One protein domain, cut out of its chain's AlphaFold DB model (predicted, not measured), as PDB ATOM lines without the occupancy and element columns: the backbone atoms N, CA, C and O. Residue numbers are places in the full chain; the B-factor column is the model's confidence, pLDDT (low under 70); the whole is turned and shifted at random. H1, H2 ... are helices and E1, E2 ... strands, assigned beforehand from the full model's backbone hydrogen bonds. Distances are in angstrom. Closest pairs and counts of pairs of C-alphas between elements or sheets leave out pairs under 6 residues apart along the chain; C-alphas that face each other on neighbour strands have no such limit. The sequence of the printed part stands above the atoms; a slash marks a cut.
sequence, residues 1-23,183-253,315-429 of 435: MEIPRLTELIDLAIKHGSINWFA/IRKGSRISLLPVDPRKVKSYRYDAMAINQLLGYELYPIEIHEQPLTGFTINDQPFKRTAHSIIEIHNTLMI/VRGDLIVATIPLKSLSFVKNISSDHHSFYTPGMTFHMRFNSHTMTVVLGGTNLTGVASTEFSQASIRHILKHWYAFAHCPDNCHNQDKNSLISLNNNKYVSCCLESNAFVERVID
ATOM      1  N   MET A   1     -32.107  20.613 -32.849       46.75
ATOM      2  CA  MET A   1     -32.046  19.363 -33.614       46.75
ATOM      3  C   MET A   1     -31.817  18.229 -32.644       46.75
ATOM      4  O   MET A   1     -30.830  18.250 -31.916       46.75
ATOM      5  N   GLU A   2     -32.758  17.295 -32.610       50.38
ATOM      6  CA  GLU A   2     -32.693  16.121 -31.751       50.38
ATOM      7  C   GLU A   2     -32.153  14.948 -32.577       50.38
ATOM      8  O   GLU A   2     -32.760  14.568 -33.579       50.38
ATOM      9  N   ILE A   3     -30.983  14.420 -32.207       56.84
ATOM     10  CA  ILE A   3     -30.452  13.190 -32.808       56.84
ATOM     11  C   ILE A   3     -30.768  12.049 -31.838       56.84
ATOM     12  O   ILE A   3     -30.379  12.144 -30.669       56.84
ATOM     13  N   PRO A   4     -31.435  10.972 -32.287       64.38
ATOM     14  CA  PRO A   4     -31.709   9.833 -31.427       64.38
ATOM     15  C   PRO A   4     -30.425   9.175 -30.947       64.38
ATOM     16  O   PRO A   4     -29.351   9.293 -31.547       64.38
ATOM     17  N   ARG A   5     -30.557   8.395 -29.881       76.81
ATOM     18  CA  ARG A   5     -29.479   7.534 -29.403       76.81
ATOM     19  C   ARG A   5     -28.972   6.632 -30.525       76.81
ATOM     20  O   ARG A   5     -29.768   6.031 -31.242       76.81
ATOM     21  N   LEU A   6     -27.650   6.461 -30.621       82.56
ATOM     22  CA  LEU A   6     -27.054   5.541 -31.594       82.56
ATOM     23  C   LEU A   6     -27.668   4.140 -31.479       82.56
ATOM     24  O   LEU A   6     -27.992   3.533 -32.492       82.56
ATOM     25  N   THR A   7     -27.889   3.659 -30.254       85.81
ATOM     26  CA  THR A   7     -28.570   2.379 -30.012       85.81
ATOM     27  C   THR A   7     -29.953   2.317 -30.651       85.81
ATOM     28  O   THR A   7     -30.271   1.332 -31.297       85.81
ATOM     29  N   GLU A   8     -30.751   3.380 -30.532       85.62
ATOM     30  CA  GLU A   8     -32.102   3.442 -31.093       85.62
ATOM     31  C   GLU A   8     -32.073   3.467 -32.622       85.62
ATOM     32  O   GLU A   8     -32.824   2.737 -33.262       85.62
ATOM     33  N   LEU A   9     -31.163   4.248 -33.216       87.00
ATOM     34  CA  LEU A   9     -30.968   4.271 -34.667       87.00
ATOM     35  C   LEU A   9     -30.644   2.878 -35.208       87.00
ATOM     36  O   LEU A   9     -31.227   2.433 -36.196       87.00
ATOM     37  N   ILE A  10     -29.726   2.181 -34.545       90.88
ATOM     38  CA  ILE A  10     -29.313   0.842 -34.950       90.88
ATOM     39  C   ILE A  10     -30.426  -0.182 -34.714       90.88
ATOM     40  O   ILE A  10     -30.688  -0.990 -35.599       90.88
ATOM     41  N   ASP A  11     -31.144  -0.110 -33.593       89.69
ATOM     42  CA  ASP A  11     -32.274  -1.003 -33.319       89.69
ATOM     43  C   ASP A  11     -33.406  -0.797 -34.349       89.69
ATOM     44  O   ASP A  11     -34.000  -1.767 -34.826       89.69
ATOM     45  N   LEU A  12     -33.673   0.446 -34.768       90.62
ATOM     46  CA  LEU A  12     -34.614   0.743 -35.852       90.62
ATOM     47  C   LEU A  12     -34.136   0.191 -37.198       90.62
ATOM     48  O   LEU A  12     -34.957  -0.305 -37.972       90.62
ATOM     49  N   ALA A  13     -32.835   0.253 -37.483       91.56
ATOM     50  CA  ALA A  13     -32.268  -0.315 -38.702       91.56
ATOM     51  C   ALA A  13     -32.403  -1.840 -38.722       91.56
ATOM     52  O   ALA A  13     -32.882  -2.385 -39.709       91.56
ATOM     53  N   ILE A  14     -32.074  -2.517 -37.618       90.62
ATOM     54  CA  ILE A  14     -32.223  -3.972 -37.473       90.62
ATOM     55  C   ILE A  14     -33.694  -4.381 -37.615       90.62
ATOM     56  O   ILE A  14     -34.016  -5.342 -38.308       90.62
ATOM     57  N   LYS A  15     -34.611  -3.646 -36.974       92.06
ATOM     58  CA  LYS A  15     -36.030  -4.017 -36.919       92.06
ATOM     59  C   LYS A  15     -36.807  -3.689 -38.192       92.06
ATOM     60  O   LYS A  15     -37.749  -4.401 -38.537       92.06
ATOM     61  N   HIS A  16     -36.495  -2.569 -38.840       92.94
ATOM     62  CA  HIS A  16     -37.330  -2.010 -39.908       92.94
ATOM     63  C   HIS A  16     -36.594  -1.763 -41.222       92.94
ATOM     64  O   HIS A  16     -37.248  -1.423 -42.207       92.94
ATOM     65  N   GLY A  17     -35.272  -1.884 -41.252       90.88
ATOM     66  CA  GLY A  17     -34.458  -1.553 -42.411       90.88
ATOM     67  C   GLY A  17     -33.357  -2.575 -42.643       90.88
ATOM     68  O   GLY A  17     -33.634  -3.763 -42.779       90.88
ATOM     69  N   SER A  18     -32.116  -2.103 -42.747       88.31
ATOM     70  CA  SER A  18     -30.954  -2.971 -42.918       88.31
ATOM     71  C   SER A  18     -29.721  -2.423 -42.218       88.31
ATOM     72  O   SER A  18     -29.550  -1.211 -42.071       88.31
ATOM     73  N   ILE A  19     -28.832  -3.329 -41.828       87.56
ATOM     74  CA  ILE A  19     -27.498  -3.011 -41.339       87.56
ATOM     75  C   ILE A  19     -26.490  -3.857 -42.102       87.56
ATOM     76  O   ILE A  19     -26.642  -5.067 -42.235       87.56
ATOM     77  N   ASN A  20     -25.488  -3.199 -42.670       84.69
ATOM     78  CA  ASN A  20     -24.507  -3.833 -43.536       84.69
ATOM     79  C   ASN A  20     -23.110  -3.370 -43.150       84.69
ATOM     80  O   ASN A  20     -22.908  -2.218 -42.758       84.69
ATOM     81  N   TRP A  21     -22.143  -4.262 -43.296       84.00
ATOM     82  CA  TRP A  21     -20.734  -3.927 -43.196       84.00
ATOM     83  C   TRP A  21     -20.122  -3.842 -44.593       84.00
ATOM     84  O   TRP A  21     -20.481  -4.602 -45.490       84.00
ATOM     85  N   PHE A  22     -19.180  -2.918 -44.756       79.75
ATOM     86  CA  PHE A  22     -18.424  -2.747 -45.988       79.75
ATOM     87  C   PHE A  22     -16.938  -2.601 -45.676       79.75
ATOM     88  O   PHE A  22     -16.561  -1.776 -44.844       79.75
ATOM     89  N   ALA A  23     -16.091  -3.331 -46.400       77.94
ATOM     90  CA  ALA A  23     -14.673  -3.019 -46.529       77.94
ATOM     91  C   ALA A  23     -14.410  -2.374 -47.888       77.94
ATOM     92  O   ALA A  23     -14.855  -2.862 -48.922       77.94
ATOM     93  N   ILE A 183     -26.118  15.254 -54.590       86.62
ATOM     94  CA  ILE A 183     -25.111  16.251 -54.210       86.62
ATOM     95  C   ILE A 183     -25.803  17.360 -53.431       86.62
ATOM     96  O   ILE A 183     -26.653  18.075 -53.961       86.62
ATOM     97  N   ARG A 184     -25.405  17.543 -52.176       81.75
ATOM     98  CA  ARG A 184     -25.955  18.581 -51.302       81.75
ATOM     99  C   ARG A 184     -24.850  19.494 -50.817       81.75
ATOM    100  O   ARG A 184     -23.853  19.025 -50.281       81.75
ATOM    101  N   LYS A 185     -25.037  20.799 -50.988       83.81
ATOM    102  CA  LYS A 185     -24.156  21.806 -50.399       83.81
ATOM    103  C   LYS A 185     -24.542  22.035 -48.947       83.81
ATOM    104  O   LYS A 185     -25.727  22.117 -48.641       83.81
ATOM    105  N   GLY A 186     -23.548  22.135 -48.077       78.75
ATOM    106  CA  GLY A 186     -23.759  22.382 -46.660       78.75
ATOM    107  C   GLY A 186     -22.454  22.581 -45.907       78.75
ATOM    108  O   GLY A 186     -21.390  22.823 -46.494       78.75
ATOM    109  N   SER A 187     -22.548  22.445 -44.593       76.31
ATOM    110  CA  SER A 187     -21.418  22.582 -43.685       76.31
ATOM    111  C   SER A 187     -21.064  21.240 -43.063       76.31
ATOM    112  O   SER A 187     -21.927  20.409 -42.772       76.31
ATOM    113  N   ARG A 188     -19.770  21.021 -42.847       76.50
ATOM    114  CA  ARG A 188     -19.258  19.866 -42.118       76.50
ATOM    115  C   ARG A 188     -18.952  20.278 -40.689       76.50
ATOM    116  O   ARG A 188     -18.061  21.088 -40.455       76.50
ATOM    117  N   ILE A 189     -19.602  19.623 -39.737       73.25
ATOM    118  CA  ILE A 189     -19.294  19.777 -38.316       73.25
ATOM    119  C   ILE A 189     -18.225  18.743 -37.928       73.25
ATOM    120  O   ILE A 189     -18.322  17.554 -38.223       73.25
ATOM    121  N   SER A 190     -17.152  19.190 -37.290       72.12
ATOM    122  CA  SER A 190     -16.081  18.353 -36.750       72.12
ATOM    123  C   SER A 190     -15.963  18.607 -35.255       72.12
ATOM    124  O   SER A 190     -15.879  19.751 -34.818       72.12
ATOM    125  N   LEU A 191     -15.962  17.539 -34.460       67.38
ATOM    126  CA  LEU A 191     -15.939  17.630 -33.003       67.38
ATOM    127  C   LEU A 191     -14.567  17.221 -32.505       67.38
ATOM    128  O   LEU A 191     -14.138  16.086 -32.713       67.38
ATOM    129  N   LEU A 192     -13.865  18.152 -31.864       62.00
ATOM    130  CA  LEU A 192     -12.468  17.942 -31.528       62.00
ATOM    131  C   LEU A 192     -12.260  17.812 -30.034       62.00
ATOM    132  O   LEU A 192     -12.697  18.672 -29.265       62.00
ATOM    133  N   PRO A 193     -11.510  16.782 -29.613       54.03
ATOM    134  CA  PRO A 193     -11.166  16.624 -28.215       54.03
ATOM    135  C   PRO A 193     -10.103  17.633 -27.766       54.03
ATOM    136  O   PRO A 193      -9.715  17.581 -26.610       54.03
ATOM    137  N   VAL A 194      -9.606  18.523 -28.637       57.66
ATOM    138  CA  VAL A 194      -8.504  19.455 -28.357       57.66
ATOM    139  C   VAL A 194      -8.630  20.762 -29.151       57.66
ATOM    140  O   VAL A 194      -9.113  20.755 -30.278       57.66
ATOM    141  N   ASP A 195      -8.101  21.837 -28.555       59.66
ATOM    142  CA  ASP A 195      -7.569  23.066 -29.173       59.66
ATOM    143  C   ASP A 195      -7.120  22.967 -30.647       59.66
ATOM    144  O   ASP A 195      -5.926  22.712 -30.801       59.66
ATOM    145  N   PRO A 196      -7.914  23.161 -31.721       57.59
ATOM    146  CA  PRO A 196      -7.417  22.962 -33.086       57.59
ATOM    147  C   PRO A 196      -6.240  23.868 -33.443       57.59
ATOM    148  O   PRO A 196      -5.374  23.471 -34.221       57.59
ATOM    149  N   ARG A 197      -6.137  25.047 -32.816       61.47
ATOM    150  CA  ARG A 197      -4.997  25.963 -32.982       61.47
ATOM    151  C   ARG A 197      -3.710  25.407 -32.368       61.47
ATOM    152  O   ARG A 197      -2.614  25.804 -32.757       61.47
ATOM    153  N   LYS A 198      -3.823  24.488 -31.407       57.34
ATOM    154  CA  LYS A 198      -2.702  23.906 -30.652       57.34
ATOM    155  C   LYS A 198      -2.195  22.598 -31.250       57.34
ATOM    156  O   LYS A 198      -1.126  22.129 -30.858       57.34
ATOM    157  N   VAL A 199      -2.906  22.012 -32.212       54.62
ATOM    158  CA  VAL A 199      -2.522  20.718 -32.773       54.62
ATOM    159  C   VAL A 199      -1.735  20.873 -34.074       54.62
ATOM    160  O   VAL A 199      -2.288  20.940 -35.168       54.62
ATOM    161  N   LYS A 200      -0.400  20.853 -33.969       48.16
ATOM    162  CA  LYS A 200       0.509  20.966 -35.130       48.16
ATOM    163  C   LYS A 200       0.285  19.892 -36.207       48.16
ATOM    164  O   LYS A 200       0.531  20.164 -37.379       48.16
ATOM    165  N   SER A 201      -0.161  18.694 -35.821       45.22
ATOM    166  CA  SER A 201      -0.400  17.549 -36.715       45.22
ATOM    167  C   SER A 201      -1.831  17.457 -37.264       45.22
ATOM    168  O   SER A 201      -2.067  16.659 -38.165       45.22
ATOM    169  N   TYR A 202      -2.766  18.280 -36.769       46.28
ATOM    170  CA  TYR A 202      -4.160  18.337 -37.226       46.28
ATOM    171  C   TYR A 202      -4.444  19.690 -37.872       46.28
ATOM    172  O   TYR A 202      -5.388  20.396 -37.519       46.28
ATOM    173  N   ARG A 203      -3.634  20.055 -38.866       49.53
ATOM    174  CA  ARG A 203      -4.119  21.007 -39.862       49.53
ATOM    175  C   ARG A 203      -5.321  20.338 -40.517       49.53
ATOM    176  O   ARG A 203      -5.136  19.393 -41.278       49.53
ATOM    177  N   TYR A 204      -6.533  20.770 -40.170       58.56
ATOM    178  CA  TYR A 204      -7.724  20.403 -40.928       58.56
ATOM    179  C   TYR A 204      -7.401  20.623 -42.388       58.56
ATOM    180  O   TYR A 204      -6.850  21.668 -42.743       58.56
ATOM    181  N   ASP A 205      -7.713  19.642 -43.221       69.88
ATOM    182  CA  ASP A 205      -7.388  19.729 -44.636       69.88
ATOM    183  C   ASP A 205      -7.932  21.022 -45.246       69.88
ATOM    184  O   ASP A 205      -7.233  21.665 -46.016       69.88
ATOM    185  N   ALA A 206      -9.091  21.493 -44.777       75.56
ATOM    186  CA  ALA A 206      -9.649  22.802 -45.105       75.56
ATOM    187  C   ALA A 206      -8.700  23.983 -44.799       75.56
ATOM    188  O   ALA A 206      -8.479  24.813 -45.674       75.56
ATOM    189  N   MET A 207      -8.065  24.046 -43.617       77.38
ATOM    190  CA  MET A 207      -7.087  25.102 -43.290       77.38
ATOM    191  C   MET A 207      -5.868  25.030 -44.208       77.38
ATOM    192  O   MET A 207      -5.401  26.051 -44.707       77.38
ATOM    193  N   ALA A 208      -5.349  23.818 -44.429       77.50
ATOM    194  CA  ALA A 208      -4.198  23.606 -45.300       77.50
ATOM    195  C   ALA A 208      -4.514  23.986 -46.754       77.50
ATOM    196  O   ALA A 208      -3.667  24.565 -47.430       77.50
ATOM    197  N   ILE A 209      -5.734  23.710 -47.218       80.44
ATOM    198  CA  ILE A 209      -6.226  24.097 -48.543       80.44
ATOM    199  C   ILE A 209      -6.380  25.605 -48.647       80.44
ATOM    200  O   ILE A 209      -5.847  26.185 -49.585       80.44
ATOM    201  N   ASN A 210      -7.056  26.247 -47.694       85.88
ATOM    202  CA  ASN A 210      -7.234  27.697 -47.715       85.88
ATOM    203  C   ASN A 210      -5.873  28.404 -47.718       85.88
ATOM    204  O   ASN A 210      -5.634  29.310 -48.514       85.88
ATOM    205  N   GLN A 211      -4.929  27.920 -46.900       83.75
ATOM    206  CA  GLN A 211      -3.549  28.402 -46.908       83.75
ATOM    207  C   GLN A 211      -2.861  28.155 -48.259       83.75
ATOM    208  O   GLN A 211      -2.173  29.038 -48.770       83.75
ATOM    209  N   LEU A 212      -3.023  26.962 -48.840       82.75
ATOM    210  CA  LEU A 212      -2.457  26.626 -50.144       82.75
ATOM    211  C   LEU A 212      -2.998  27.551 -51.236       82.75
ATOM    212  O   LEU A 212      -2.212  27.969 -52.079       82.75
ATOM    213  N   LEU A 213      -4.296  27.850 -51.240       85.25
ATOM    214  CA  LEU A 213      -4.968  28.668 -52.251       85.25
ATOM    215  C   LEU A 213      -4.738  30.171 -52.047       85.25
ATOM    216  O   LEU A 213      -4.693  30.917 -53.021       85.25
ATOM    217  N   GLY A 214      -4.517  30.606 -50.806       88.25
ATOM    218  CA  GLY A 214      -4.388  32.019 -50.445       88.25
ATOM    219  C   GLY A 214      -5.729  32.729 -50.231       88.25
ATOM    220  O   GLY A 214      -5.747  33.952 -50.135       88.25
ATOM    221  N   TYR A 215      -6.834  31.983 -50.157       90.81
ATOM    222  CA  TYR A 215      -8.177  32.470 -49.834       90.81
ATOM    223  C   TYR A 215      -9.011  31.350 -49.189       90.81
ATOM    224  O   TYR A 215      -8.630  30.179 -49.216       90.81
ATOM    225  N   GLU A 216     -10.154  31.698 -48.598       89.75
ATOM    226  CA  GLU A 216     -11.016  30.750 -47.884       89.75
ATOM    227  C   GLU A 216     -11.975  30.007 -48.823       89.75
ATOM    228  O   GLU A 216     -13.147  30.353 -48.942       89.75
ATOM    229  N   LEU A 217     -11.485  28.956 -49.489       89.81
ATOM    230  CA  LEU A 217     -12.358  28.057 -50.254       89.81
ATOM    231  C   LEU A 217     -13.318  27.285 -49.336       89.81
ATOM    232  O   LEU A 217     -14.469  27.059 -49.699       89.81
ATOM    233  N   TYR A 218     -12.847  26.902 -48.150       88.25
ATOM    234  CA  TYR A 218     -13.620  26.223 -47.112       88.25
ATOM    235  C   TYR A 218     -13.571  27.048 -45.823       88.25
ATOM    236  O   TYR A 218     -12.714  26.764 -44.983       88.25
ATOM    237  N   PRO A 219     -14.397  28.099 -45.669       89.06
ATOM    238  CA  PRO A 219     -14.382  28.942 -44.475       89.06
ATOM    239  C   PRO A 219     -14.575  28.108 -43.207       89.06
ATOM    240  O   PRO A 219     -15.315  27.122 -43.218       89.06
ATOM    241  N   ILE A 220     -13.883  28.475 -42.130       84.06
ATOM    242  CA  ILE A 220     -13.852  27.685 -40.898       84.06
ATOM    243  C   ILE A 220     -14.287  28.544 -39.726       84.06
ATOM    244  O   ILE A 220     -13.651  29.548 -39.417       84.06
ATOM    245  N   GLU A 221     -15.316  28.087 -39.028       83.88
ATOM    246  CA  GLU A 221     -15.784  28.680 -37.783       83.88
ATOM    247  C   GLU A 221     -15.464  27.742 -36.620       83.88
ATOM    248  O   GLU A 221     -15.688  26.532 -36.685       83.88
ATOM    249  N   ILE A 222     -14.893  28.299 -35.553       79.00
ATOM    250  CA  ILE A 222     -14.540  27.558 -34.342       79.00
ATOM    251  C   ILE A 222     -15.465  28.032 -33.229       79.00
ATOM    252  O   ILE A 222     -15.387  29.180 -32.795       79.00
ATOM    253  N   HIS A 223     -16.307  27.128 -32.742       74.06
ATOM    254  CA  HIS A 223     -17.197  27.377 -31.619       74.06
ATOM    255  C   HIS A 223     -16.550  26.819 -30.345       74.06
ATOM    256  O   HIS A 223     -16.335  25.611 -30.210       74.06
ATOM    257  N   GLU A 224     -16.205  27.717 -29.418       65.94
ATOM    258  CA  GLU A 224     -15.630  27.381 -28.101       65.94
ATOM    259  C   GLU A 224     -16.711  27.020 -27.060       65.94
ATOM    260  O   GLU A 224     -16.400  26.559 -25.964       65.94
ATOM    261  N   GLN A 225     -17.992  27.210 -27.396       57.50
ATOM    262  CA  GLN A 225     -19.135  26.816 -26.571       57.50
ATOM    263  C   GLN A 225     -19.769  25.518 -27.098       57.50
ATOM    264  O   GLN A 225     -19.719  25.264 -28.305       57.50
ATOM    265  N   PRO A 226     -20.399  24.694 -26.234       52.94
ATOM    266  CA  PRO A 226     -21.223  23.587 -26.705       52.94
ATOM    267  C   PRO A 226     -22.298  24.128 -27.653       52.94
ATOM    268  O   PRO A 226     -22.927  25.142 -27.351       52.94
ATOM    269  N   LEU A 227     -22.503  23.458 -28.790       48.69
ATOM    270  CA  LEU A 227     -23.547  23.780 -29.763       48.69
ATOM    271  C   LEU A 227     -24.910  23.805 -29.045       48.69
ATOM    272  O   LEU A 227     -25.527  22.764 -28.801       48.69
ATOM    273  N   THR A 228     -25.381  24.999 -28.677       44.00
ATOM    274  CA  THR A 228     -26.711  25.199 -28.100       44.00
ATOM    275  C   THR A 228     -27.717  25.043 -29.233       44.00
ATOM    276  O   THR A 228     -27.907  25.918 -30.065       44.00
ATOM    277  N   GLY A 229     -28.286  23.844 -29.340       43.78
ATOM    278  CA  GLY A 229     -29.141  23.464 -30.464       43.78
ATOM    279  C   GLY A 229     -29.035  21.994 -30.844       43.78
ATOM    280  O   GLY A 229     -29.939  21.487 -31.503       43.78
ATOM    281  N   PHE A 230     -27.994  21.289 -30.395       47.66
ATOM    282  CA  PHE A 230     -27.929  19.832 -30.472       47.66
ATOM    283  C   PHE A 230     -28.373  19.234 -29.141       47.66
ATOM    284  O   PHE A 230     -27.732  19.437 -28.107       47.66
ATOM    285  N   THR A 231     -29.480  18.500 -29.170       46.84
ATOM    286  CA  THR A 231     -29.935  17.682 -28.049       46.84
ATOM    287  C   THR A 231     -29.856  16.209 -28.438       46.84
ATOM    288  O   THR A 231     -30.135  15.836 -29.576       46.84
ATOM    289  N   ILE A 232     -29.441  15.366 -27.495       51.75
ATOM    290  CA  ILE A 232     -29.634  13.916 -27.584       51.75
ATOM    291  C   ILE A 232     -30.665  13.585 -26.507       51.75
ATOM    292  O   ILE A 232     -30.362  13.711 -25.320       51.75
ATOM    293  N   ASN A 233     -31.878  13.205 -26.918       49.31
ATOM    294  CA  ASN A 233     -33.039  12.961 -26.049       49.31
ATOM    295  C   ASN A 233     -33.404  14.167 -25.169       49.31
ATOM    296  O   ASN A 233     -33.364  14.067 -23.940       49.31
ATOM    297  N   ASP A 234     -33.656  15.327 -25.781       52.09
ATOM    298  CA  ASP A 234     -33.961  16.595 -25.089       52.09
ATOM    299  C   ASP A 234     -32.920  17.082 -24.062       52.09
ATOM    300  O   ASP A 234     -33.089  18.122 -23.422       52.09
ATOM    301  N   GLN A 235     -31.798  16.375 -23.917       51.06
ATOM    302  CA  GLN A 235     -30.670  16.805 -23.111       51.06
ATOM    303  C   GLN A 235     -29.679  17.531 -24.013       51.06
ATOM    304  O   GLN A 235     -29.311  16.987 -25.058       51.06
ATOM    305  N   PRO A 236     -29.207  18.733 -23.632       55.03
ATOM    306  CA  PRO A 236     -28.156  19.411 -24.373       55.03
ATOM    307  C   PRO A 236     -26.974  18.463 -24.550       55.03
ATOM    308  O   PRO A 236     -26.567  17.794 -23.594       55.03
ATOM    309  N   PHE A 237     -26.420  18.399 -25.757       52.94
ATOM    310  CA  PHE A 237     -25.202  17.648 -26.012       52.94
ATOM    311  C   PHE A 237     -24.044  18.295 -25.236       52.94
ATOM    312  O   PHE A 237     -23.405  19.238 -25.694       52.94
ATOM    313  N   LYS A 238     -23.810  17.818 -24.009       50.56
ATOM    314  CA  LYS A 238     -22.804  18.331 -23.067       50.56
ATOM    315  C   LYS A 238     -21.495  17.546 -23.145       50.56
ATOM    316  O   LYS A 238     -20.942  17.192 -22.109       50.56
ATOM    317  N   ARG A 239     -20.997  17.237 -24.344       54.53
ATOM    318  CA  ARG A 239     -19.587  16.845 -24.444       54.53
ATOM    319  C   ARG A 239     -18.738  18.099 -24.424       54.53
ATOM    320  O   ARG A 239     -18.961  19.007 -25.225       54.53
ATOM    321  N   THR A 240     -17.740  18.118 -23.550       49.66
ATOM    322  CA  THR A 240     -16.648  19.094 -23.604       49.66
ATOM    323  C   THR A 240     -15.727  18.764 -24.786       49.66
ATOM    324  O   THR A 240     -14.571  18.381 -24.633       49.66
ATOM    325  N   ALA A 241     -16.235  18.890 -26.017       52.09
ATOM    326  CA  ALA A 241     -15.336  19.131 -27.135       52.09
ATOM    327  C   ALA A 241     -14.617  20.445 -26.808       52.09
ATOM    328  O   ALA A 241     -15.274  21.463 -26.601       52.09
ATOM    329  N   HIS A 242     -13.286  20.430 -26.718       54.16
ATOM    330  CA  HIS A 242     -12.526  21.664 -26.497       54.16
ATOM    331  C   HIS A 242     -12.787  22.666 -27.631       54.16
ATOM    332  O   HIS A 242     -12.632  23.870 -27.435       54.16
ATOM    333  N   SER A 243     -13.182  22.179 -28.814       61.91
ATOM    334  CA  SER A 243     -13.711  23.003 -29.898       61.91
ATOM    335  C   SER A 243     -14.632  22.213 -30.824       61.91
ATOM    336  O   SER A 243     -14.385  21.045 -31.144       61.91
ATOM    337  N   ILE A 244     -15.666  22.889 -31.308       69.50
ATOM    338  CA  ILE A 244     -16.492  22.454 -32.430       69.50
ATOM    339  C   ILE A 244     -16.025  23.253 -33.640       69.50
ATOM    340  O   ILE A 244     -15.961  24.476 -33.578       69.50
ATOM    341  N   ILE A 245     -15.680  22.572 -34.728       75.56
ATOM    342  CA  ILE A 245     -15.315  23.228 -35.979       75.56
ATOM    343  C   ILE A 245     -16.425  23.027 -36.984       75.56
ATOM    344  O   ILE A 245     -16.755  21.893 -37.323       75.56
ATOM    345  N   GLU A 246     -16.938  24.120 -37.515       79.38
ATOM    346  CA  GLU A 246     -17.790  24.108 -38.684       79.38
ATOM    347  C   GLU A 246     -16.976  24.515 -39.911       79.38
ATOM    348  O   GLU A 246     -16.324  25.556 -39.932       79.38
ATOM    349  N   ILE A 247     -16.961  23.647 -40.919       80.50
ATOM    350  CA  ILE A 247     -16.305  23.887 -42.202       80.50
ATOM    351  C   ILE A 247     -17.407  24.139 -43.221       80.50
ATOM    352  O   ILE A 247     -18.183  23.237 -43.541       80.50
ATOM    353  N   HIS A 248     -17.470  25.361 -43.726       84.19
ATOM    354  CA  HIS A 248     -18.456  25.801 -44.703       84.19
ATOM    355  C   HIS A 248     -18.041  25.426 -46.127       84.19
ATOM    356  O   HIS A 248     -16.913  25.004 -46.393       84.19
ATOM    357  N   ASN A 249     -18.970  25.607 -47.068       87.19
ATOM    358  CA  ASN A 249     -18.764  25.356 -48.499       87.19
ATOM    359  C   ASN A 249     -18.383  23.903 -48.847       87.19
ATOM    360  O   ASN A 249     -17.728  23.631 -49.853       87.19
ATOM    361  N   THR A 250     -18.812  22.947 -48.027       84.19
ATOM    362  CA  THR A 250     -18.614  21.522 -48.302       84.19
ATOM    363  C   THR A 250     -19.767  20.981 -49.139       84.19
ATOM    364  O   THR A 250     -20.891  21.484 -49.081       84.19
ATOM    365  N   LEU A 251     -19.507  19.939 -49.925       84.31
ATOM    366  CA  LEU A 251     -20.574  19.183 -50.580       84.31
ATOM    367  C   LEU A 251     -20.607  17.788 -49.987       84.31
ATOM    368  O   LEU A 251     -19.566  17.158 -49.850       84.31
ATOM    369  N   MET A 252     -21.784  17.280 -49.670       79.56
ATOM    370  CA  MET A 252     -21.972  15.871 -49.391       79.56
ATOM    371  C   MET A 252     -22.475  15.178 -50.644       79.56
ATOM    372  O   MET A 252     -23.393  15.670 -51.302       79.56
ATOM    373  N   ILE A 253     -21.876  14.035 -50.958       80.19
ATOM    374  CA  ILE A 253     -22.255  13.232 -52.110       80.19
ATOM    375  C   ILE A 253     -22.701  11.833 -51.702       80.19
ATOM    376  O   ILE A 253     -22.226  11.273 -50.707       80.19
ATOM    377  N   VAL A 315      -4.993   1.194 -48.585       78.62
ATOM    378  CA  VAL A 315      -5.492   1.664 -47.296       78.62
ATOM    379  C   VAL A 315      -6.908   1.144 -47.123       78.62
ATOM    380  O   VAL A 315      -7.836   1.638 -47.773       78.62
ATOM    381  N   ARG A 316      -7.080   0.141 -46.261       82.88
ATOM    382  CA  ARG A 316      -8.396  -0.423 -45.959       82.88
ATOM    383  C   ARG A 316      -9.169   0.487 -45.009       82.88
ATOM    384  O   ARG A 316      -8.638   0.929 -43.990       82.88
ATOM    385  N   GLY A 317     -10.434   0.720 -45.339       81.19
ATOM    386  CA  GLY A 317     -11.415   1.360 -44.475       81.19
ATOM    387  C   GLY A 317     -12.673   0.510 -44.363       81.19
ATOM    388  O   GLY A 317     -13.355   0.270 -45.358       81.19
ATOM    389  N   ASP A 318     -12.962   0.073 -43.143       84.00
ATOM    390  CA  ASP A 318     -14.192  -0.621 -42.773       84.00
ATOM    391  C   ASP A 318     -15.271   0.391 -42.380       84.00
ATOM    392  O   ASP A 318     -14.983   1.365 -41.684       84.00
ATOM    393  N   LEU A 319     -16.510   0.153 -42.800       85.06
ATOM    394  CA  LEU A 319     -17.680   0.975 -42.503       85.06
ATOM    395  C   LEU A 319     -18.838   0.079 -42.052       85.06
ATOM    396  O   LEU A 319     -18.967  -1.057 -42.508       85.06
ATOM    397  N   ILE A 320     -19.721   0.623 -41.222       87.06
ATOM    398  CA  ILE A 320     -21.037   0.044 -40.937       87.06
ATOM    399  C   ILE A 320     -22.079   1.020 -41.463       87.06
ATOM    400  O   ILE A 320     -22.015   2.213 -41.178       87.06
ATOM    401  N   VAL A 321     -23.032   0.530 -42.243       85.69
ATOM    402  CA  VAL A 321     -24.092   1.342 -42.837       85.69
ATOM    403  C   VAL A 321     -25.433   0.791 -42.396       85.69
ATOM    404  O   VAL A 321     -25.796  -0.336 -42.727       85.69
ATOM    405  N   ALA A 322     -26.176   1.614 -41.671       87.94
ATOM    406  CA  ALA A 322     -27.525   1.334 -41.227       87.94
ATOM    407  C   ALA A 322     -28.510   2.170 -42.055       87.94
ATOM    408  O   ALA A 322     -28.380   3.390 -42.130       87.94
ATOM    409  N   THR A 323     -29.485   1.528 -42.691       87.44
ATOM    410  CA  THR A 323     -30.537   2.192 -43.469       87.44
ATOM    411  C   THR A 323     -31.871   1.989 -42.778       87.44
ATOM    412  O   THR A 323     -32.234   0.864 -42.456       87.44
ATOM    413  N   ILE A 324     -32.605   3.077 -42.553       90.00
ATOM    414  CA  ILE A 324     -33.833   3.097 -41.761       90.00
ATOM    415  C   ILE A 324     -34.939   3.777 -42.577       90.00
ATOM    416  O   ILE A 324     -34.746   4.915 -43.012       90.00
ATOM    417  N   PRO A 325     -36.105   3.147 -42.798       89.88
ATOM    418  CA  PRO A 325     -37.229   3.815 -43.448       89.88
ATOM    419  C   PRO A 325     -37.709   5.024 -42.640       89.88
ATOM    420  O   PRO A 325     -37.946   4.907 -41.439       89.88
ATOM    421  N   LEU A 326     -37.934   6.167 -43.296       85.44
ATOM    422  CA  LEU A 326     -38.373   7.393 -42.614       85.44
ATOM    423  C   LEU A 326     -39.712   7.216 -41.894       85.44
ATOM    424  O   LEU A 326     -39.903   7.764 -40.815       85.44
ATOM    425  N   LYS A 327     -40.611   6.384 -42.438       86.25
ATOM    426  CA  LYS A 327     -41.896   6.036 -41.803       86.25
ATOM    427  C   LYS A 327     -41.751   5.377 -40.424       86.25
ATOM    428  O   LYS A 327     -42.711   5.360 -39.664       86.25
ATOM    429  N   SER A 328     -40.581   4.813 -40.126       85.94
ATOM    430  CA  SER A 328     -40.279   4.172 -38.844       85.94
ATOM    431  C   SER A 328     -39.703   5.149 -37.816       85.94
ATOM    432  O   SER A 328     -39.499   4.764 -36.669       85.94
ATOM    433  N   LEU A 329     -39.436   6.400 -38.205       79.62
ATOM    434  CA  LEU A 329     -38.883   7.426 -37.331       79.62
ATOM    435  C   LEU A 329     -40.016   8.324 -36.817       79.62
ATOM    436  O   LEU A 329     -40.452   9.259 -37.488       79.62
ATOM    437  N   SER A 330     -40.500   8.051 -35.607       68.56
ATOM    438  CA  SER A 330     -41.597   8.800 -34.970       68.56
ATOM    439  C   SER A 330     -41.248  10.261 -34.639       68.56
ATOM    440  O   SER A 330     -42.151  11.085 -34.481       68.56
ATOM    441  N   PHE A 331     -39.955  10.593 -34.563       65.31
ATOM    442  CA  PHE A 331     -39.420  11.911 -34.198       65.31
ATOM    443  C   PHE A 331     -39.094  12.811 -35.406       65.31
ATOM    444  O   PHE A 331     -38.793  13.994 -35.236       65.31
ATOM    445  N   VAL A 332     -39.172  12.305 -36.645       54.78
ATOM    446  CA  VAL A 332     -38.836  13.076 -37.859       54.78
ATOM    447  C   VAL A 332     -40.019  13.952 -38.260       54.78
ATOM    448  O   VAL A 332     -40.680  13.737 -39.269       54.78
ATOM    449  N   LYS A 333     -40.317  14.953 -37.431       48.59
ATOM    450  CA  LYS A 333     -41.190  16.067 -37.818       48.59
ATOM    451  C   LYS A 333     -40.402  17.313 -38.220       48.59
ATOM    452  O   LYS A 333     -40.921  18.096 -38.998       48.59
ATOM    453  N   ASN A 334     -39.154  17.461 -37.753       48.62
ATOM    454  CA  ASN A 334     -38.356  18.689 -37.905       48.62
ATOM    455  C   ASN A 334     -36.858  18.447 -38.181       48.62
ATOM    456  O   ASN A 334     -36.028  19.280 -37.810       48.62
ATOM    457  N   ILE A 335     -36.472  17.323 -38.793       50.88
ATOM    458  CA  ILE A 335     -35.104  17.233 -39.316       50.88
ATOM    459  C   ILE A 335     -35.094  18.045 -40.606       50.88
ATOM    460  O   ILE A 335     -35.730  17.657 -41.589       50.88
ATOM    461  N   SER A 336     -34.435  19.209 -40.575       49.91
ATOM    462  CA  SER A 336     -34.056  19.890 -41.808       49.91
ATOM    463  C   SER A 336     -33.341  18.865 -42.684       49.91
ATOM    464  O   SER A 336     -32.640  17.998 -42.174       49.91
ATOM    465  N   SER A 337     -33.509  18.921 -44.001       49.84
ATOM    466  CA  SER A 337     -32.844  18.026 -44.968       49.84
ATOM    467  C   SER A 337     -31.300  18.069 -44.931       49.84
ATOM    468  O   SER A 337     -30.628  17.577 -45.842       49.84
ATOM    469  N   ASP A 338     -30.742  18.702 -43.910       55.47
ATOM    470  CA  ASP A 338     -29.338  18.905 -43.675       55.47
ATOM    471  C   ASP A 338     -28.699  17.570 -43.326       55.47
ATOM    472  O   ASP A 338     -29.218  16.729 -42.590       55.47
ATOM    473  N   HIS A 339     -27.562  17.339 -43.959       61.97
ATOM    474  CA  HIS A 339     -26.800  16.137 -43.739       61.97
ATOM    475  C   HIS A 339     -25.768  16.420 -42.660       61.97
ATOM    476  O   HIS A 339     -25.007  17.384 -42.752       61.97
ATOM    477  N   HIS A 340     -25.718  15.558 -41.654       65.69
ATOM    478  CA  HIS A 340     -24.804  15.734 -40.539       65.69
ATOM    479  C   HIS A 340     -23.652  14.771 -40.663       65.69
ATOM    480  O   HIS A 340     -23.828  13.589 -40.965       65.69
ATOM    481  N   SER A 341     -22.473  15.266 -40.332       67.12
ATOM    482  CA  SER A 341     -21.371  14.389 -40.021       67.12
ATOM    483  C   SER A 341     -20.680  14.810 -38.765       67.12
ATOM    484  O   SER A 341     -20.597  16.000 -38.482       67.12
ATOM    485  N   PHE A 342     -20.117  13.823 -38.094       68.31
ATOM    486  CA  PHE A 342     -19.171  14.024 -37.024       68.31
ATOM    487  C   PHE A 342     -17.861  13.372 -37.421       68.31
ATOM    488  O   PHE A 342     -17.817  12.337 -38.089       68.31
ATOM    489  N   TYR A 343     -16.774  14.006 -37.016       67.12
ATOM    490  CA  TYR A 343     -15.440  13.494 -37.241       67.12
ATOM    491  C   TYR A 343     -14.684  13.469 -35.934       67.12
ATOM    492  O   TYR A 343     -14.638  14.476 -35.231       67.12
ATOM    493  N   THR A 344     -14.062  12.331 -35.669       65.38
ATOM    494  CA  THR A 344     -13.046  12.153 -34.638       65.38
ATOM    495  C   THR A 344     -11.765  11.671 -35.333       65.38
ATOM    496  O   THR A 344     -11.803  11.290 -36.507       65.38
ATOM    497  N   PRO A 345     -10.588  11.719 -34.687       60.50
ATOM    498  CA  PRO A 345      -9.350  11.278 -35.320       60.50
ATOM    499  C   PRO A 345      -9.436   9.861 -35.910       60.50
ATOM    500  O   PRO A 345      -9.433   8.873 -35.183       60.50
ATOM    501  N   GLY A 346      -9.489   9.770 -37.242       63.56
ATOM    502  CA  GLY A 346      -9.537   8.499 -37.963       63.56
ATOM    503  C   GLY A 346     -10.926   7.878 -38.125       63.56
ATOM    504  O   GLY A 346     -11.014   6.897 -38.851       63.56
ATOM    505  N   MET A 347     -11.992   8.446 -37.548       73.38
ATOM    506  CA  MET A 347     -13.357   7.925 -37.684       73.38
ATOM    507  C   MET A 347     -14.343   8.989 -38.151       73.38
ATOM    508  O   MET A 347     -14.237  10.175 -37.834       73.38
ATOM    509  N   THR A 348     -15.339   8.550 -38.911       75.88
ATOM    510  CA  THR A 348     -16.407   9.411 -39.415       75.88
ATOM    511  C   THR A 348     -17.768   8.859 -39.033       75.88
ATOM    512  O   THR A 348     -17.974   7.657 -39.002       75.88
ATOM    513  N   PHE A 349     -18.716   9.731 -38.751       77.81
ATOM    514  CA  PHE A 349     -20.119   9.382 -38.607       77.81
ATOM    515  C   PHE A 349     -20.884  10.253 -39.582       77.81
ATOM    516  O   PHE A 349     -20.653  11.459 -39.605       77.81
ATOM    517  N   HIS A 350     -21.776   9.676 -40.376       78.12
ATOM    518  CA  HIS A 350     -22.590  10.423 -41.329       78.12
ATOM    519  C   HIS A 350     -24.058  10.049 -41.194       78.12
ATOM    520  O   HIS A 350     -24.379   8.872 -41.068       78.12
ATOM    521  N   MET A 351     -24.940  11.033 -41.316       77.56
ATOM    522  CA  MET A 351     -26.375  10.841 -41.490       77.56
ATOM    523  C   MET A 351     -26.810  11.478 -42.798       77.56
ATOM    524  O   MET A 351     -26.514  12.642 -43.067       77.56
ATOM    525  N   ARG A 352     -27.507  10.689 -43.612       75.75
ATOM    526  CA  ARG A 352     -28.077  11.098 -44.893       75.75
ATOM    527  C   ARG A 352     -29.572  10.883 -44.880       75.75
ATOM    528  O   ARG A 352     -30.032   9.863 -44.371       75.75
ATOM    529  N   PHE A 353     -30.298  11.789 -45.514       76.44
ATOM    530  CA  PHE A 353     -31.739  11.683 -45.697       76.44
ATOM    531  C   PHE A 353     -32.043  11.719 -47.190       76.44
ATOM    532  O   PHE A 353     -31.595  12.620 -47.899       76.44
ATOM    533  N   ASN A 354     -32.816  10.749 -47.670       72.50
ATOM    534  CA  ASN A 354     -33.485  10.841 -48.966       72.50
ATOM    535  C   ASN A 354     -35.009  10.884 -48.751       72.50
ATOM    536  O   ASN A 354     -35.471  11.006 -47.621       72.50
ATOM    537  N   SER A 355     -35.806  10.806 -49.818       73.06
ATOM    538  CA  SER A 355     -37.271  10.888 -49.722       73.06
ATOM    539  C   SER A 355     -37.940   9.733 -48.960       73.06
ATOM    540  O   SER A 355     -39.104   9.860 -48.590       73.06
ATOM    541  N   HIS A 356     -37.238   8.623 -48.706       81.69
ATOM    542  CA  HIS A 356     -37.821   7.396 -48.149       81.69
ATOM    543  C   HIS A 356     -37.052   6.808 -46.960       81.69
ATOM    544  O   HIS A 356     -37.649   6.114 -46.134       81.69
ATOM    545  N   THR A 357     -35.749   7.059 -46.851       84.06
ATOM    546  CA  THR A 357     -34.867   6.460 -45.847       84.06
ATOM    547  C   THR A 357     -33.896   7.472 -45.247       84.06
ATOM    548  O   THR A 357     -33.444   8.404 -45.915       84.06
ATOM    549  N   MET A 358     -33.500   7.211 -44.006       85.00
ATOM    550  CA  MET A 358     -32.304   7.759 -43.383       85.00
ATOM    551  C   MET A 358     -31.190   6.710 -43.430       85.00
ATOM    552  O   MET A 358     -31.411   5.556 -43.070       85.00
ATOM    553  N   THR A 359     -29.989   7.104 -43.839       83.69
ATOM    554  CA  THR A 359     -28.803   6.242 -43.825       83.69
ATOM    555  C   THR A 359     -27.782   6.789 -42.841       83.69
ATOM    556  O   THR A 359     -27.311   7.916 -42.992       83.69
ATOM    557  N   VAL A 360     -27.403   5.968 -41.865       85.12
ATOM    558  CA  VAL A 360     -26.331   6.227 -40.906       85.12
ATOM    559  C   VAL A 360     -25.093   5.455 -41.349       85.12
ATOM    560  O   VAL A 360     -25.142   4.238 -41.497       85.12
ATOM    561  N   VAL A 361     -23.976   6.146 -41.563       84.12
ATOM    562  CA  VAL A 361     -22.681   5.532 -41.879       84.12
ATOM    563  C   VAL A 361     -21.750   5.731 -40.693       84.12
ATOM    564  O   VAL A 361     -21.343   6.855 -40.407       84.12
ATOM    565  N   LEU A 362     -21.395   4.637 -40.028       86.00
ATOM    566  CA  LEU A 362     -20.371   4.579 -38.993       86.00
ATOM    567  C   LEU A 362     -19.054   4.187 -39.660       86.00
ATOM    568  O   LEU A 362     -18.782   3.020 -39.939       86.00
ATOM    569  N   GLY A 363     -18.267   5.197 -39.984       78.25
ATOM    570  CA  GLY A 363     -16.917   5.069 -40.494       78.25
ATOM    571  C   GLY A 363     -15.839   5.195 -39.423       78.25
ATOM    572  O   GLY A 363     -16.093   5.365 -38.233       78.25
ATOM    573  N   GLY A 364     -14.597   5.065 -39.867       74.25
ATOM    574  CA  GLY A 364     -14.119   3.696 -40.034       74.25
ATOM    575  C   GLY A 364     -12.688   3.445 -39.590       74.25
ATOM    576  O   GLY A 364     -12.100   4.203 -38.832       74.25
ATOM    577  N   THR A 365     -12.118   2.353 -40.084       79.25
ATOM    578  CA  THR A 365     -10.692   2.052 -39.921       79.25
ATOM    579  C   THR A 365      -9.844   2.774 -40.980       79.25
ATOM    580  O   THR A 365     -10.351   3.286 -41.979       79.25
ATOM    581  N   ASN A 366      -8.531   2.840 -40.752       78.94
ATOM    582  CA  ASN A 366      -7.554   3.401 -41.686       78.94
ATOM    583  C   ASN A 366      -6.292   2.524 -41.678       78.94
ATOM    584  O   ASN A 366      -5.265   2.892 -41.106       78.94
ATOM    585  N   LEU A 367      -6.419   1.309 -42.215       81.19
ATOM    586  CA  LEU A 367      -5.402   0.260 -42.131       81.19
ATOM    587  C   LEU A 367      -4.491   0.313 -43.363       81.19
ATOM    588  O   LEU A 367      -4.784  -0.270 -44.409       81.19
ATOM    589  N   THR A 368      -3.391   1.052 -43.242       84.00
ATOM    590  CA  THR A 368      -2.350   1.164 -44.273       84.00
ATOM    591  C   THR A 368      -1.664  -0.180 -44.521       84.00
ATOM    592  O   THR A 368      -1.347  -0.900 -43.579       84.00
ATOM    593  N   GLY A 369      -1.411  -0.508 -45.787       82.88
ATOM    594  CA  GLY A 369      -0.778  -1.757 -46.215       82.88
ATOM    595  C   GLY A 369      -1.726  -2.959 -46.245       82.88
ATOM    596  O   GLY A 369      -1.325  -4.039 -46.663       82.88
ATOM    597  N   VAL A 370      -2.991  -2.790 -45.846       82.06
ATOM    598  CA  VAL A 370      -3.975  -3.875 -45.826       82.06
ATOM    599  C   VAL A 370      -4.834  -3.808 -47.085       82.06
ATOM    600  O   VAL A 370      -5.637  -2.892 -47.249       82.06
ATOM    601  N   ALA A 371      -4.674  -4.791 -47.973       77.75
ATOM    602  CA  ALA A 371      -5.472  -4.915 -49.196       77.75
ATOM    603  C   ALA A 371      -6.739  -5.772 -49.030       77.75
ATOM    604  O   ALA A 371      -7.651  -5.641 -49.843       77.75
ATOM    605  N   SER A 372      -6.793  -6.634 -48.004       79.50
ATOM    606  CA  SER A 372      -7.895  -7.587 -47.798       79.50
ATOM    607  C   SER A 372      -9.242  -6.876 -47.661       79.50
ATOM    608  O   SER A 372      -9.373  -5.935 -46.875       79.50
ATOM    609  N   THR A 373     -10.254  -7.368 -48.373       75.25
ATOM    610  CA  THR A 373     -11.661  -6.956 -48.247       75.25
ATOM    611  C   THR A 373     -12.500  -7.962 -47.459       75.25
ATOM    612  O   THR A 373     -13.723  -7.861 -47.445       75.25
ATOM    613  N   GLU A 374     -11.863  -8.921 -46.783       82.31
ATOM    614  CA  GLU A 374     -12.543  -9.925 -45.959       82.31
ATOM    615  C   GLU A 374     -13.103  -9.319 -44.673       82.31
ATOM    616  O   GLU A 374     -12.584  -8.328 -44.152       82.31
ATOM    617  N   PHE A 375     -14.143  -9.942 -44.130       80.94
ATOM    618  CA  PHE A 375     -14.777  -9.526 -42.886       80.94
ATOM    619  C   PHE A 375     -13.810  -9.459 -41.706       80.94
ATOM    620  O   PHE A 375     -13.011 -10.361 -41.474       80.94
ATOM    621  N   SER A 376     -13.911  -8.384 -40.923       85.06
ATOM    622  CA  SER A 376     -13.111  -8.193 -39.714       85.06
ATOM    623  C   SER A 376     -14.016  -7.836 -38.542       85.06
ATOM    624  O   SER A 376     -14.368  -6.671 -38.335       85.06
ATOM    625  N   GLN A 377     -14.339  -8.841 -37.720       87.38
ATOM    626  CA  GLN A 377     -15.034  -8.615 -36.449       87.38
ATOM    627  C   GLN A 377     -14.281  -7.604 -35.577       87.38
ATOM    628  O   GLN A 377     -14.900  -6.763 -34.931       87.38
ATOM    629  N   ALA A 378     -12.944  -7.638 -35.578       87.31
ATOM    630  CA  ALA A 378     -12.127  -6.702 -34.811       87.31
ATOM    631  C   ALA A 378     -12.346  -5.244 -35.254       87.31
ATOM    632  O   ALA A 378     -12.547  -4.372 -34.404       87.31
ATOM    633  N   SER A 379     -12.373  -4.983 -36.567       87.69
ATOM    634  CA  SER A 379     -12.651  -3.649 -37.118       87.69
ATOM    635  C   SER A 379     -14.047  -3.156 -36.731       87.69
ATOM    636  O   SER A 379     -14.210  -2.018 -36.298       87.69
ATOM    637  N   ILE A 380     -15.055  -4.021 -36.832       88.62
ATOM    638  CA  ILE A 380     -16.448  -3.688 -36.514       88.62
ATOM    639  C   ILE A 380     -16.621  -3.406 -35.026       88.62
ATOM    640  O   ILE A 380     -17.172  -2.367 -34.661       88.62
ATOM    641  N   ARG A 381     -16.089  -4.282 -34.161       89.94
ATOM    642  CA  ARG A 381     -16.077  -4.060 -32.709       89.94
ATOM    643  C   ARG A 381     -15.427  -2.720 -32.380       89.94
ATOM    644  O   ARG A 381     -15.942  -1.990 -31.541       89.94
ATOM    645  N   HIS A 382     -14.323  -2.378 -33.044       87.81
ATOM    646  CA  HIS A 382     -13.640  -1.104 -32.842       87.81
ATOM    647  C   HIS A 382     -14.518   0.101 -33.221       87.81
ATOM    648  O   HIS A 382     -14.669   1.012 -32.406       87.81
ATOM    649  N   ILE A 383     -15.142   0.080 -34.404       87.19
ATOM    650  CA  ILE A 383     -16.043   1.143 -34.886       87.19
ATOM    651  C   ILE A 383     -17.241   1.312 -33.944       87.19
ATOM    652  O   ILE A 383     -17.518   2.420 -33.484       87.19
ATOM    653  N   LEU A 384     -17.932   0.218 -33.611       89.12
ATOM    654  CA  LEU A 384     -19.118   0.252 -32.755       89.12
ATOM    655  C   LEU A 384     -18.788   0.717 -31.340       89.12
ATOM    656  O   LEU A 384     -19.489   1.575 -30.815       89.12
ATOM    657  N   LYS A 385     -17.706   0.213 -30.732       86.06
ATOM    658  CA  LYS A 385     -17.276   0.658 -29.398       86.06
ATOM    659  C   LYS A 385     -16.922   2.135 -29.388       86.06
ATOM    660  O   LYS A 385     -17.288   2.827 -28.442       86.06
ATOM    661  N   HIS A 386     -16.237   2.621 -30.423       83.69
ATOM    662  CA  HIS A 386     -15.904   4.035 -30.519       83.69
ATOM    663  C   HIS A 386     -17.161   4.899 -30.589       83.69
ATOM    664  O   HIS A 386     -17.320   5.792 -29.761       83.69
ATOM    665  N   TRP A 387     -18.063   4.627 -31.536       84.38
ATOM    666  CA  TRP A 387     -19.268   5.438 -31.709       84.38
ATOM    667  C   TRP A 387     -20.258   5.280 -30.554       84.38
ATOM    668  O   TRP A 387     -20.890   6.262 -30.168       84.38
ATOM    669  N   TYR A 388     -20.331   4.100 -29.931       84.56
ATOM    670  CA  TYR A 388     -21.093   3.902 -28.701       84.56
ATOM    671  C   TYR A 388     -20.533   4.759 -27.573       84.56
ATOM    672  O   TYR A 388     -21.260   5.547 -26.975       84.56
ATOM    673  N   ALA A 389     -19.228   4.658 -27.304       76.94
ATOM    674  CA  ALA A 389     -18.598   5.450 -26.258       76.94
ATOM    675  C   ALA A 389     -18.747   6.947 -26.538       76.94
ATOM    676  O   ALA A 389     -19.042   7.706 -25.619       76.94
ATOM    677  N   PHE A 390     -18.623   7.351 -27.804       75.00
ATOM    678  CA  PHE A 390     -18.831   8.720 -28.250       75.00
ATOM    679  C   PHE A 390     -20.246   9.235 -27.952       75.00
ATOM    680  O   PHE A 390     -20.398  10.344 -27.444       75.00
ATOM    681  N   ALA A 391     -21.273   8.436 -28.243       74.00
ATOM    682  CA  ALA A 391     -22.669   8.830 -28.077       74.00
ATOM    683  C   ALA A 391     -23.202   8.656 -26.641       74.00
ATOM    684  O   ALA A 391     -24.137   9.357 -26.256       74.00
ATOM    685  N   HIS A 392     -22.636   7.732 -25.855       73.00
ATOM    686  CA  HIS A 392     -23.245   7.259 -24.605       73.00
ATOM    687  C   HIS A 392     -22.361   7.369 -23.356       73.00
ATOM    688  O   HIS A 392     -22.909   7.463 -22.258       73.00
ATOM    689  N   CYS A 393     -21.025   7.373 -23.469       67.69
ATOM    690  CA  CYS A 393     -20.167   7.406 -22.280       67.69
ATOM    691  C   CYS A 393     -19.856   8.845 -21.808       67.69
ATOM    692  O   CYS A 393     -19.558   9.712 -22.642       67.69
ATOM    693  N   PRO A 394     -19.836   9.093 -20.479       60.66
ATOM    694  CA  PRO A 394     -19.385  10.356 -19.887       60.66
ATOM    695  C   PRO A 394     -17.922  10.703 -20.217       60.66
ATOM    696  O   PRO A 394     -17.090   9.804 -20.346       60.66
ATOM    697  N   ASP A 395     -17.590  12.001 -20.241       53.91
ATOM    698  CA  ASP A 395     -16.279  12.569 -20.633       53.91
ATOM    699  C   ASP A 395     -15.057  11.922 -19.939       53.91
ATOM    700  O   ASP A 395     -13.992  11.774 -20.540       53.91
ATOM    701  N   ASN A 396     -15.211  11.428 -18.706       49.81
ATOM    702  CA  ASN A 396     -14.123  10.808 -17.935       49.81
ATOM    703  C   ASN A 396     -13.706   9.406 -18.422       49.81
ATOM    704  O   ASN A 396     -12.741   8.850 -17.904       49.81
ATOM    705  N   CYS A 397     -14.412   8.820 -19.395       50.38
ATOM    706  CA  CYS A 397     -14.136   7.461 -19.870       50.38
ATOM    707  C   CYS A 397     -13.048   7.400 -20.961       50.38
ATOM    708  O   CYS A 397     -12.494   6.333 -21.202       50.38
ATOM    709  N   HIS A 398     -12.740   8.514 -21.639       45.53
ATOM    710  CA  HIS A 398     -11.845   8.524 -22.809       45.53
ATOM    711  C   HIS A 398     -10.379   8.882 -22.507       45.53
ATOM    712  O   HIS A 398      -9.510   8.544 -23.303       45.53
ATOM    713  N   ASN A 399     -10.104   9.549 -21.381       41.34
ATOM    714  CA  ASN A 399      -8.788  10.130 -21.064       41.34
ATOM    715  C   ASN A 399      -7.920   9.287 -20.115       41.34
ATOM    716  O   ASN A 399      -6.876   9.758 -19.668       41.34
ATOM    717  N   GLN A 400      -8.331   8.068 -19.766       43.03
ATOM    718  CA  GLN A 400      -7.579   7.265 -18.804       43.03
ATOM    719  C   GLN A 400      -6.578   6.356 -19.519       43.03
ATOM    720  O   GLN A 400      -6.941   5.375 -20.167       43.03
ATOM    721  N   ASP A 401      -5.299   6.719 -19.385       38.94
ATOM    722  CA  ASP A 401      -4.150   5.887 -19.728       38.94
ATOM    723  C   ASP A 401      -4.353   4.457 -19.216       38.94
ATOM    724  O   ASP A 401      -4.736   4.246 -18.058       38.94
ATOM    725  N   LYS A 402      -4.013   3.469 -20.056       39.78
ATOM    726  CA  LYS A 402      -4.104   2.025 -19.756       39.78
ATOM    727  C   LYS A 402      -3.425   1.617 -18.435       39.78
ATOM    728  O   LYS A 402      -3.742   0.565 -17.896       39.78
ATOM    729  N   ASN A 403      -2.540   2.449 -17.887       33.06
ATOM    730  CA  ASN A 403      -1.825   2.194 -16.634       33.06
ATOM    731  C   ASN A 403      -2.567   2.657 -15.363       33.06
ATOM    732  O   ASN A 403      -2.103   2.377 -14.263       33.06
ATOM    733  N   SER A 404      -3.719   3.328 -15.481       36.56
ATOM    734  CA  SER A 404      -4.534   3.779 -14.334       36.56
ATOM    735  C   SER A 404      -5.711   2.847 -13.989       36.56
ATOM    736  O   SER A 404      -6.467   3.111 -13.056       36.56
ATOM    737  N   LEU A 405      -5.832   1.711 -14.689       38.47
ATOM    738  CA  LEU A 405      -6.951   0.758 -14.603       38.47
ATOM    739  C   LEU A 405      -7.098   0.013 -13.259       38.47
ATOM    740  O   LEU A 405      -8.039  -0.760 -13.106       38.47
ATOM    741  N   ILE A 406      -6.207   0.223 -12.285       36.25
ATOM    742  CA  ILE A 406      -6.195  -0.557 -11.034       36.25
ATOM    743  C   ILE A 406      -6.945   0.137  -9.877       36.25
ATOM    744  O   ILE A 406      -7.272  -0.533  -8.904       36.25
ATOM    745  N   SER A 407      -7.295   1.431  -9.949       35.56
ATOM    746  CA  SER A 407      -7.751   2.151  -8.739       35.56
ATOM    747  C   SER A 407      -9.120   2.841  -8.765       35.56
ATOM    748  O   SER A 407      -9.468   3.473  -7.768       35.56
ATOM    749  N   LEU A 408      -9.952   2.715  -9.808       39.03
ATOM    750  CA  LEU A 408     -11.264   3.384  -9.815       39.03
ATOM    751  C   LEU A 408     -12.444   2.422  -9.978       39.03
ATOM    752  O   LEU A 408     -12.839   2.035 -11.073       39.03
ATOM    753  N   ASN A 409     -13.072   2.145  -8.835       41.91
ATOM    754  CA  ASN A 409     -14.341   1.445  -8.646       41.91
ATOM    755  C   ASN A 409     -15.540   2.327  -9.080       41.91
ATOM    756  O   ASN A 409     -16.467   2.589  -8.315       41.91
ATOM    757  N   ASN A 410     -15.491   2.886 -10.293       51.72
ATOM    758  CA  ASN A 410     -16.531   3.780 -10.800       51.72
ATOM    759  C   ASN A 410     -17.613   2.963 -11.521       51.72
ATOM    760  O   ASN A 410     -17.501   2.688 -12.717       51.72
ATOM    761  N   ASN A 411     -18.692   2.618 -10.806       55.34
ATOM    762  CA  ASN A 411     -19.840   1.844 -11.317       55.34
ATOM    763  C   ASN A 411     -20.371   2.332 -12.682       55.34
ATOM    764  O   ASN A 411     -20.815   1.527 -13.495       55.34
ATOM    765  N   LYS A 412     -20.278   3.636 -12.979       52.94
ATOM    766  CA  LYS A 412     -20.703   4.210 -14.270       52.94
ATOM    767  C   LYS A 412     -19.806   3.817 -15.454       52.94
ATOM    768  O   LYS A 412     -20.319   3.628 -16.551       52.94
ATOM    769  N   TYR A 413     -18.494   3.685 -15.249       53.72
ATOM    770  CA  TYR A 413     -17.561   3.267 -16.306       53.72
ATOM    771  C   TYR A 413     -17.750   1.783 -16.628       53.72
ATOM    772  O   TYR A 413     -17.893   1.413 -17.790       53.72
ATOM    773  N   VAL A 414     -17.847   0.952 -15.584       57.72
ATOM    774  CA  VAL A 414     -18.127  -0.484 -15.719       57.72
ATOM    775  C   VAL A 414     -19.464  -0.706 -16.435       57.72
ATOM    776  O   VAL A 414     -19.508  -1.490 -17.379       57.72
ATOM    777  N   SER A 415     -20.514   0.050 -16.079       60.50
ATOM    778  CA  SER A 415     -21.805   0.020 -16.789       60.50
ATOM    779  C   SER A 415     -21.655   0.399 -18.264       60.50
ATOM    780  O   SER A 415     -22.107  -0.352 -19.123       60.50
ATOM    781  N   CYS A 416     -20.951   1.498 -18.587       69.19
ATOM    782  CA  CYS A 416     -20.778   1.911 -19.986       69.19
ATOM    783  C   CYS A 416     -20.016   0.859 -20.807       69.19
ATOM    784  O   CYS A 416     -20.387   0.568 -21.944       69.19
ATOM    785  N   CYS A 417     -18.980   0.238 -20.233       65.88
ATOM    786  CA  CYS A 417     -18.246  -0.840 -20.891       65.88
ATOM    787  C   CYS A 417     -19.115  -2.085 -21.119       65.88
ATOM    788  O   CYS A 417     -19.096  -2.634 -22.222       65.88
ATOM    789  N   LEU A 418     -19.883  -2.523 -20.117       68.38
ATOM    790  CA  LEU A 418     -20.756  -3.696 -20.234       68.38
ATOM    791  C   LEU A 418     -21.874  -3.475 -21.258       68.38
ATOM    792  O   LEU A 418     -22.068  -4.316 -22.137       68.38
ATOM    793  N   GLU A 419     -22.547  -2.327 -21.205       78.62
ATOM    794  CA  GLU A 419     -23.584  -1.967 -22.174       78.62
ATOM    795  C   GLU A 419     -23.014  -1.840 -23.592       78.62
ATOM    796  O   GLU A 419     -23.630  -2.320 -24.543       78.62
ATOM    797  N   SER A 420     -21.805  -1.278 -23.737       81.44
ATOM    798  CA  SER A 420     -21.136  -1.199 -25.039       81.44
ATOM    799  C   SER A 420     -20.860  -2.582 -25.625       81.44
ATOM    800  O   SER A 420     -21.052  -2.779 -26.819       81.44
ATOM    801  N   ASN A 421     -20.458  -3.559 -24.804       83.56
ATOM    802  CA  ASN A 421     -20.219  -4.922 -25.274       83.56
ATOM    803  C   ASN A 421     -21.531  -5.590 -25.698       83.56
ATOM    804  O   ASN A 421     -21.594  -6.143 -26.788       83.56
ATOM    805  N   ALA A 422     -22.589  -5.486 -24.888       85.75
ATOM    806  CA  ALA A 422     -23.895  -6.052 -25.228       85.75
ATOM    807  C   ALA A 422     -24.482  -5.435 -26.511       85.75
ATOM    808  O   ALA A 422     -25.050  -6.143 -27.339       85.75
ATOM    809  N   PHE A 423     -24.320  -4.121 -26.700       88.38
ATOM    810  CA  PHE A 423     -24.671  -3.443 -27.946       88.38
ATOM    811  C   PHE A 423     -23.860  -3.973 -29.131       88.38
ATOM    812  O   PHE A 423     -24.431  -4.303 -30.163       88.38
ATOM    813  N   VAL A 424     -22.539  -4.077 -28.982       87.56
ATOM    814  CA  VAL A 424     -21.636  -4.522 -30.050       87.56
ATOM    815  C   VAL A 424     -21.957  -5.939 -30.508       87.56
ATOM    816  O   VAL A 424     -22.087  -6.152 -31.710       87.56
ATOM    817  N   GLU A 425     -22.104  -6.886 -29.580       90.50
ATOM    818  CA  GLU A 425     -22.407  -8.277 -29.937       90.50
ATOM    819  C   GLU A 425     -23.781  -8.375 -30.606       90.50
ATOM    820  O   GLU A 425     -23.879  -8.950 -31.682       90.50
ATOM    821  N   ARG A 426     -24.802  -7.670 -30.093       90.25
ATOM    822  CA  ARG A 426     -26.126  -7.607 -30.738       90.25
ATOM    823  C   ARG A 426     -26.058  -7.137 -32.193       90.25
ATOM    824  O   ARG A 426     -26.786  -7.648 -33.038       90.25
ATOM    825  N   VAL A 427     -25.228  -6.136 -32.488       87.75
ATOM    826  CA  VAL A 427     -25.059  -5.644 -33.861       87.75
ATOM    827  C   VAL A 427     -24.304  -6.653 -34.719       87.75
ATOM    828  O   VAL A 427     -24.672  -6.854 -35.872       87.75
ATOM    829  N   ILE A 428     -23.275  -7.301 -34.176       87.38
ATOM    830  CA  ILE A 428     -22.522  -8.327 -34.902       87.38
ATOM    831  C   ILE A 428     -23.426  -9.504 -35.271       87.38
ATOM    832  O   ILE A 428     -23.428  -9.903 -36.431       87.38
ATOM    833  N   ASP A 429     -24.247  -9.967 -34.331       87.38
ATOM    834  CA  ASP A 429     -25.215 -11.052 -34.526       87.38
ATOM    835  C   ASP A 429     -26.334 -10.683 -35.519       87.38
ATOM    836  O   ASP A 429     -27.050 -11.549 -36.009       87.38
TER     837      ASP A 429
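This is residues 1 to 23, 183 to 253 and 315 to 429 of the 435 residues of the protein "DAO domain-containing protein" of Endozoicomonas montiporae CL-33 (UniProt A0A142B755). A twisted wall of five strands has H1 and H3 over one face and H4 packed on H3, with no named helix over the other face. Beside its edge strand E6, strand E2 begins a smaller sheet of three strands, with H2 next to it, while residues 400 to 411 stick out from the body. The 209 printed residues hold four helices and eight strands in the order H1 E1 E2 H2 E3 E4 E5 E6 E7 E8 H3 H4. The sheets, E1 E5 E8 E7 E6 and E2 E4 E3, are antiparallel; the class is mixed, helices and strands. The whole is compact, with a radius of gyration of the C-alphas of 18.0 A and spans of 50 by 48 by 43 A.

Start at H1, residues 6 to 16, which is on the sheet of E1 (18 to 23), E5 (315 to 325), E8 (357 to 362), E7 (347 to 353) and E6 (340 to 344), at a height over the sheet of 7.8 A; its closest C-alphas to E5 are Ala 13 and Ile 324, 4.8 A apart. Within hydrogen-bond range you find N 20 and O 321, 2.9 A, N 322 and O 360, 2.8 A, N 352 and O 359, 2.8 A, and N 342 and O 349, 2.9 A. E6 E7 E8 form a meander, each strand the antiparallel neighbour of the one before, and with E5, the neighbour of E8, a Greek key. Go on to E2 (183 to 192), H2 (205 to 213) and E3 (220 to 223), a split strand-helix-strand unit with E4 (243 to 253) between its strands and a right-handed crossover; N 188 and O 247 are 2.8 A apart, N 221 and O 246 2.9 A. H2 only grazes this sheet, with residues 206 to 210. E2 and E6 come closest at C-alphas 190 and 343, 4.9 A. H3 (377 to 392) is on the same face as H1, making two layers, helices on one face of a sheet. H4 (411 to 428) touches H3 at a steep tilt of 47 degrees, opposite ways, closest at C-alphas 384 and 424, 6.0 A. In H1, H2, H3 and H4 every O i to N i+4 pair is within hydrogen-bond range.

Find C-alpha 6 at (-27.054, 5.541, -31.594), where H1 begins. E2 spans 26.0 A and bends by 61 degrees at residue 186; E4 spans 25.7 A and bends by 80 degrees at 249. E5 runs 32.0 A from C-alpha 315 at (-5.492, 1.664, -47.296). H3 spans 21.4 A, and H4 25.8 A to C-alpha 428 at (-22.522, -8.327, -34.902).

C-alphas 214 and 409, the two farthest apart, are 52.7 A apart. Residues 24 to 182 and 254 to 314 are not printed, with gaps of 23.2 A and 20.9 A between C-alphas. The links E2 to H2, E3 to E4, E5 to E6, E8 to H3 and H3 to H4 are long. The mean pLDDT of the printed part is 71.6, and residues 393 to 418 are among the 83 under 70.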